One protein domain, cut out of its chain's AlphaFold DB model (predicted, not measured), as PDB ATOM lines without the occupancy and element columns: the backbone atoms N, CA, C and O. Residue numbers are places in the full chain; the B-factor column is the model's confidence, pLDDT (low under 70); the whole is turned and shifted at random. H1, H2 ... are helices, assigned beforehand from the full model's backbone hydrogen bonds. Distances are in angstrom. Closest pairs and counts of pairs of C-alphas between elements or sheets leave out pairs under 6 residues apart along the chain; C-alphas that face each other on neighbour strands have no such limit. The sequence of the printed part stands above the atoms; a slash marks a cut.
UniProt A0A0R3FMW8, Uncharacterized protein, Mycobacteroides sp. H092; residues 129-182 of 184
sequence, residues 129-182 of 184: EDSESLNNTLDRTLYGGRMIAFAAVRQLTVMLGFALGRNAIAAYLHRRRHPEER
ATOM      1  N   GLU A 129      26.399  -9.565  22.585       65.12
ATOM      2  CA  GLU A 129      27.336  -8.476  22.314       65.12
ATOM      3  C   GLU A 129      28.380  -8.407  23.437       65.12
ATOM      4  O   GLU A 129      28.027  -8.456  24.621       65.12
ATOM      5  N   ASP A 130      29.666  -8.271  23.092       65.50
ATOM      6  CA  ASP A 130      30.762  -8.222  24.077       65.50
ATOM      7  C   ASP A 130      30.502  -7.150  25.147       65.50
ATOM      8  O   ASP A 130      30.854  -7.307  26.317       65.50
ATOM      9  N   SER A 131      29.823  -6.069  24.750       69.81
ATOM     10  CA  SER A 131      29.355  -5.005  25.638       69.81
ATOM     11  C   SER A 131      28.405  -5.505  26.732       69.81
ATOM     12  O   SER A 131      28.603  -5.215  27.911       69.81
ATOM     13  N   GLU A 132      27.404  -6.293  26.357       74.56
ATOM     14  CA  GLU A 132      26.384  -6.844  27.242       74.56
ATOM     15  C   GLU A 132      26.947  -7.987  28.099       74.56
ATOM     16  O   GLU A 132      26.518  -8.203  29.234       74.56
ATOM     17  N   SER A 133      27.925  -8.729  27.573       77.75
ATOM     18  CA  SER A 133      28.659  -9.765  28.307       77.75
ATOM     19  C   SER A 133      29.554  -9.168  29.398       77.75
ATOM     20  O   SER A 133      29.503  -9.600  30.553       77.75
ATOM     21  N   LEU A 134      30.315  -8.119  29.070       78.94
ATOM     22  CA  LEU A 134      31.163  -7.399  30.026       78.94
ATOM     23  C   LEU A 134      30.345  -6.679  31.099       78.94
ATOM     24  O   LEU A 134      30.693  -6.769  32.272       78.94
ATOM     25  N   ASN A 135      29.243  -6.020  30.728       84.25
ATOM     26  CA  ASN A 135      28.354  -5.379  31.702       84.25
ATOM     27  C   ASN A 135      27.720  -6.411  32.647       84.25
ATOM     28  O   ASN A 135      27.740  -6.227  33.856       84.25
ATOM     29  N   ASN A 136      27.260  -7.552  32.125       82.81
ATOM     30  CA  ASN A 136      26.759  -8.647  32.960       82.81
ATOM     31  C   ASN A 136      27.858  -9.259  33.848       82.81
ATOM     32  O   ASN A 136      27.584  -9.713  34.954       82.81
ATOM     33  N   THR A 137      29.113  -9.268  33.393       84.44
ATOM     34  CA  THR A 137      30.253  -9.678  34.228       84.44
ATOM     35  C   THR A 137      30.473  -8.684  35.364       84.44
ATOM     36  O   THR A 137      30.633  -9.112  36.505       84.44
ATOM     37  N   LEU A 138      30.407  -7.376  35.089       86.19
ATOM     38  CA  LEU A 138      30.437  -6.348  36.127       86.19
ATOM     39  C   LEU A 138      29.314  -6.593  37.144       86.19
ATOM     40  O   LEU A 138      29.617  -6.786  38.317       86.19
ATOM     41  N   ASP A 139      28.064  -6.721  36.699       85.00
ATOM     42  CA  ASP A 139      26.912  -6.970  37.577       85.00
ATOM     43  C   ASP A 139      27.086  -8.226  38.444       85.00
ATOM     44  O   ASP A 139      26.788  -8.208  39.637       85.00
ATOM     45  N   ARG A 140      27.632  -9.310  37.877       84.06
ATOM     46  CA  ARG A 140      27.924 -10.554  38.611       84.06
ATOM     47  C   ARG A 140      29.069 -10.424  39.612       84.06
ATOM     48  O   ARG A 140      29.095 -11.166  40.589       84.06
ATOM     49  N   THR A 141      30.023  -9.529  39.370       84.44
ATOM     50  CA  THR A 141      31.137  -9.275  40.301       84.44
ATOM     51  C   THR A 141      30.750  -8.350  41.451       84.44
ATOM     52  O   THR A 141      31.433  -8.324  42.475       84.44
ATOM     53  N   LEU A 142      29.631  -7.630  41.330       84.00
ATOM     54  CA  LEU A 142      29.076  -6.822  42.408       84.00
ATOM     55  C   LEU A 142      28.394  -7.715  43.456       84.00
ATOM     56  O   LEU A 142      27.391  -8.382  43.195       84.00
ATOM     57  N   TYR A 143      28.919  -7.706  44.683       75.00
ATOM     58  CA  TYR A 143      28.377  -8.496  45.789       75.00
ATOM     59  C   TYR A 143      26.912  -8.123  46.078       75.00
ATOM     60  O   TYR A 143      26.598  -6.987  46.436       75.00
ATOM     61  N   GLY A 144      26.001  -9.086  45.902       78.62
ATOM     62  CA  GLY A 144      24.562  -8.888  46.104       78.62
ATOM     63  C   GLY A 144      23.915  -7.885  45.139       78.62
ATOM     64  O   GLY A 144      22.905  -7.283  45.501       78.62
ATOM     65  N   GLY A 145      24.510  -7.652  43.960       77.50
ATOM     66  CA  GLY A 145      24.043  -6.648  42.993       77.50
ATOM     67  C   GLY A 145      24.242  -5.205  43.467       77.50
ATOM     68  O   GLY A 145      23.590  -4.289  42.970       77.50
ATOM     69  N   ARG A 146      25.105  -4.990  44.467       81.44
ATOM     70  CA  ARG A 146      25.368  -3.677  45.060       81.44
ATOM     71  C   ARG A 146      26.741  -3.179  44.654       81.44
ATOM     72  O   ARG A 146      27.725  -3.912  44.694       81.44
ATOM     73  N   MET A 147      26.810  -1.893  44.328       85.75
ATOM     74  CA  MET A 147      28.076  -1.244  44.020       85.75
ATOM     75  C   MET A 147      29.031  -1.323  45.219       85.75
ATOM     76  O   MET A 147      28.630  -1.057  46.352       85.75
ATOM     77  N   ILE A 148      30.310  -1.604  44.964       83.25
ATOM     78  CA  ILE A 148      31.369  -1.753  45.985       83.25
ATOM     79  C   ILE A 148      31.745  -0.445  46.708       83.25
ATOM     80  O   ILE A 148      32.695  -0.406  47.487       83.25
ATOM     81  N   ALA A 149      31.023   0.643  46.442       86.38
ATOM     82  CA  ALA A 149      31.291   1.966  46.979       86.38
ATOM     83  C   ALA A 149      30.037   2.577  47.614       86.38
ATOM     84  O   ALA A 149      28.932   2.498  47.073       86.38
ATOM     85  N   PHE A 150      30.233   3.244  48.750       84.38
ATOM     86  CA  PHE A 150      29.200   4.013  49.439       84.38
ATOM     87  C   PHE A 150      29.196   5.466  48.938       84.38
ATOM     88  O   PHE A 150      30.262   6.058  48.783       84.38
ATOM     89  N   ALA A 151      28.003   6.035  48.744       89.62
ATOM     90  CA  ALA A 151      27.711   7.344  48.136       89.62
ATOM     91  C   ALA A 151      27.749   7.394  46.595       89.62
ATOM     92  O   ALA A 151      28.653   6.869  45.945       89.62
ATOM     93  N   ALA A 152      26.770   8.105  46.024       88.19
ATOM     94  CA  ALA A 152      26.501   8.163  44.585       88.19
ATOM     95  C   ALA A 152      27.717   8.587  43.746       88.19
ATOM     96  O   ALA A 152      27.994   7.981  42.715       88.19
ATOM     97  N   VAL A 153      28.492   9.574  44.213       94.69
ATOM     98  CA  VAL A 153      29.690  10.048  43.499       94.69
ATOM     99  C   VAL A 153      30.730   8.936  43.363       94.69
ATOM    100  O   VAL A 153      31.273   8.739  42.284       94.69
ATOM    101  N   ARG A 154      30.970   8.159  44.427       91.19
ATOM    102  CA  ARG A 154      31.958   7.071  44.394       91.19
ATOM    103  C   ARG A 154      31.492   5.918  43.506       91.19
ATOM    104  O   ARG A 154      32.295   5.343  42.783       91.19
ATOM    105  N   GLN A 155      30.194   5.616  43.530       90.75
ATOM    106  CA  GLN A 155      29.588   4.628  42.634       90.75
ATOM    107  C   GLN A 155      29.721   5.045  41.166       90.75
ATOM    108  O   GLN A 155      30.124   4.240  40.330       90.75
ATOM    109  N   LEU A 156      29.472   6.323  40.862       90.88
ATOM    110  CA  LEU A 156      29.683   6.884  39.531       90.88
ATOM    111  C   LEU A 156      31.151   6.779  39.103       90.88
ATOM    112  O   LEU A 156      31.422   6.385  37.972       90.88
ATOM    113  N   THR A 157      32.104   7.072  39.993       93.06
ATOM    114  CA  THR A 157      33.537   6.931  39.692       93.06
ATOM    115  C   THR A 157      33.907   5.497  39.309       93.06
ATOM    116  O   THR A 157      34.657   5.308  38.353       93.06
ATOM    117  N   VAL A 158      33.358   4.487  39.995       90.25
ATOM    118  CA  VAL A 158      33.571   3.070  39.641       90.25
ATOM    119  C   VAL A 158      33.048   2.776  38.230       90.25
ATOM    120  O   VAL A 158      33.775   2.203  37.419       90.25
ATOM    121  N   MET A 159      31.834   3.229  37.901       90.69
ATOM    122  CA  MET A 159      31.239   3.022  36.572       90.69
ATOM    123  C   MET A 159      32.008   3.745  35.461       90.69
ATOM    124  O   MET A 159      32.232   3.175  34.391       90.69
ATOM    125  N   LEU A 160      32.464   4.975  35.716       93.56
ATOM    126  CA  LEU A 160      33.309   5.725  34.787       93.56
ATOM    127  C   LEU A 160      34.649   5.020  34.562       93.56
ATOM    128  O   LEU A 160      35.078   4.884  33.419       93.56
ATOM    129  N   GLY A 161      35.290   4.528  35.626       92.31
ATOM    130  CA  GLY A 161      36.540   3.772  35.534       92.31
ATOM    131  C   GLY A 161      36.387   2.496  34.705       92.31
ATOM    132  O   GLY A 161      37.203   2.230  33.823       92.31
ATOM    133  N   PHE A 162      35.302   1.749  34.922       89.94
ATOM    134  CA  PHE A 162      34.968   0.574  34.120       89.94
ATOM    135  C   PHE A 162      34.777   0.920  32.633       89.94
ATOM    136  O   PHE A 162      35.391   0.291  31.768       89.94
ATOM    137  N   ALA A 163      33.985   1.952  32.322       90.06
ATOM    138  CA  ALA A 163      33.742   2.384  30.945       90.06
ATOM    139  C   ALA A 163      35.027   2.861  30.244       90.06
ATOM    140  O   ALA A 163      35.293   2.478  29.102       90.06
ATOM    141  N   LEU A 164      35.857   3.647  30.939       94.12
ATOM    142  CA  LEU A 164      37.153   4.105  30.435       94.12
ATOM    143  C   LEU A 164      38.101   2.934  30.166       94.12
ATOM    144  O   LEU A 164      38.704   2.876  29.095       94.12
ATOM    145  N   GLY A 165      38.198   1.978  31.094       92.06
ATOM    146  CA  GLY A 165      39.023   0.781  30.930       92.06
ATOM    147  C   GLY A 165      38.600  -0.050  29.720       92.06
ATOM    148  O   GLY A 165      39.438  -0.418  28.893       92.06
ATOM    149  N   ARG A 166      37.290  -0.267  29.552       88.44
ATOM    150  CA  ARG A 166      36.731  -0.966  28.387       88.44
ATOM    151  C   ARG A 166      37.096  -0.265  27.077       88.44
ATOM    152  O   ARG A 166      37.583  -0.917  26.154       88.44
ATOM    153  N   ASN A 167      36.908   1.052  27.005       88.75
ATOM    154  CA  ASN A 167      37.231   1.832  25.810       88.75
ATOM    155  C   ASN A 167      38.738   1.822  25.508       88.75
ATOM    156  O   ASN A 167      39.128   1.701  24.348       88.75
ATOM    157  N   ALA A 168      39.591   1.881  26.533       93.19
ATOM    158  CA  ALA A 168      41.042   1.823  26.372       93.19
ATOM    159  C   ALA A 168      41.512   0.471  25.806       93.19
ATOM    160  O   ALA A 168      42.334   0.446  24.886       93.19
ATOM    161  N   ILE A 169      40.964  -0.645  26.303       90.75
ATOM    162  CA  ILE A 169      41.259  -1.993  25.790       90.75
ATOM    163  C   ILE A 169      40.770  -2.135  24.347       90.75
ATOM    164  O   ILE A 169      41.531  -2.590  23.492       90.75
ATOM    165  N   ALA A 170      39.538  -1.710  24.052       87.69
ATOM    166  CA  ALA A 170      38.986  -1.756  22.699       87.69
ATOM    167  C   ALA A 170      39.849  -0.950  21.714       87.69
ATOM    168  O   ALA A 170      40.241  -1.473  20.672       87.69
ATOM    169  N   ALA A 171      40.234   0.276  22.079       89.31
ATOM    170  CA  ALA A 171      41.125   1.111  21.276       89.31
ATOM    171  C   ALA A 171      42.509   0.468  21.080       89.31
ATOM    172  O   ALA A 171      43.078   0.526  19.990       89.31
ATOM    173  N   TYR A 172      43.066  -0.169  22.114       91.94
ATOM    174  CA  TYR A 172      44.330  -0.901  22.008       91.94
ATOM    175  C   TYR A 172      44.235  -2.092  21.043       91.94
ATOM    176  O   TYR A 172      45.096  -2.239  20.175       91.94
ATOM    177  N   LEU A 173      43.189  -2.914  21.156       90.31
ATOM    178  CA  LEU A 173      42.968  -4.059  20.270       90.31
ATOM    179  C   LEU A 173      42.715  -3.620  18.825       90.31
ATOM    180  O   LEU A 173      43.276  -4.221  17.911       90.31
ATOM    181  N   HIS A 174      41.936  -2.555  18.623       86.19
ATOM    182  CA  HIS A 174      41.696  -1.963  17.308       86.19
ATOM    183  C   HIS A 174      43.010  -1.549  16.641       86.19
ATOM    184  O   HIS A 174      43.341  -2.041  15.567       86.19
ATOM    185  N   ARG A 175      43.831  -0.748  17.335       88.56
ATOM    186  CA  ARG A 175      45.150  -0.317  16.837       88.56
ATOM    187  C   ARG A 175      46.105  -1.474  16.546       88.56
ATOM    188  O   ARG A 175      46.974  -1.343  15.693       88.56
ATOM    189  N   ARG A 176      45.990  -2.594  17.265       90.25
ATOM    190  CA  ARG A 176      46.794  -3.797  16.996       90.25
ATOM    191  C   ARG A 176      46.341  -4.560  15.760       90.25
ATOM    192  O   ARG A 176      47.181  -5.182  15.123       90.25
ATOM    193  N   ARG A 177      45.041  -4.551  15.453       87.88
ATOM    194  CA  ARG A 177      44.474  -5.198  14.258       87.88
ATOM    195  C   ARG A 177      44.621  -4.335  13.004       87.88
ATOM    196  O   ARG A 177      44.752  -4.893  11.923       87.88
ATOM    197  N   HIS A 178      44.658  -3.013  13.167       86.56
ATOM    198  CA  HIS A 178      44.778  -2.028  12.088       86.56
ATOM    199  C   HIS A 178      46.040  -1.164  12.271       86.56
ATOM    200  O   HIS A 178      45.945   0.014  12.616       86.56
ATOM    201  N   PRO A 179      47.249  -1.736  12.101       77.94
ATOM    202  CA  PRO A 179      48.497  -0.996  12.290       77.94
ATOM    203  C   PRO A 179      48.681   0.134  11.265       77.94
ATOM    204  O   PRO A 179      49.293   1.144  11.601       77.94
ATOM    205  N   GLU A 180      48.111  -0.017  10.066       78.50
ATOM    206  CA  GLU A 180      48.147   0.939   8.946       78.50
ATOM    207  C   GLU A 180      47.541   2.313   9.318       78.50
ATOM    208  O   GLU A 180      48.022   3.363   8.897       78.50
ATOM    209  N   GLU A 181      46.508   2.321  10.168       72.12
ATOM    210  CA  GLU A 181      45.779   3.527  10.594       72.12
ATOM    211  C   GLU A 181      46.529   4.352  11.654       72.12
ATOM    212  O   GLU A 181      46.073   5.420  12.045       72.12
ATOM    213  N   ARG A 182      47.682   3.881  12.153       60.69
ATOM    214  CA  ARG A 182      48.517   4.646  13.101       60.69
ATOM    215  C   ARG A 182      49.353   5.738  12.435       60.69
ATOM    216  O   ARG A 182      49.936   6.545  13.154       60.69
TER     217      ARG A 182
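What this domain is: This is residues 129 to 182 of the 184 residues of an uncharacterized protein of Mycobacteroides sp. H092 (UniProt A0A0R3FMW8). One long helix, H2, makes the longest axis; the shorter H1 folds back over part of it across a gap, joined by a loop at one end, and at the other end residues 167 to 182, with the rest of H2 and the small H3, stick out. The printed part has 54 residues with three named helices, H1, H2, H3 in chain order, and no named strand: all helix. It is loose, radius of gyration of the C-alphas 14.3 A, spanning 45 by 22 by 11 A.

Where its parts are: Find C-alpha 152 at (26.501, 8.163, 44.585); from there H2, residues 152 to 177, runs 37.7 A to C-alpha 177 at (44.474, -5.198, 14.258). H1, residues 130 to 141, covers 16.3 A from C-alpha 130 at (30.762, -8.222, 24.077). H3 is residues 179 to 182, 5.7 A.

How they stand to each other: H2 and H1 are near each other, with 7 pairs of C-alphas within 10 A. H2 and H3 are close but not clearly touching; their closest C-alphas, Arg 175 and Arg 182, are 7.1 A apart. H1 and H3 are apart. In H1 and H2 every O i to N i+4 pair is within hydrogen-bond range; H3 is too short for one.

The domain as a whole: The C-alphas farthest apart, Gly 144 and Glu 180, are 45.1 A apart. The printed part has no cut; the H1 to H2 link is short, H2 to H3 tight. Look for pLDDT under 70 at residues 129 to 131 and 182.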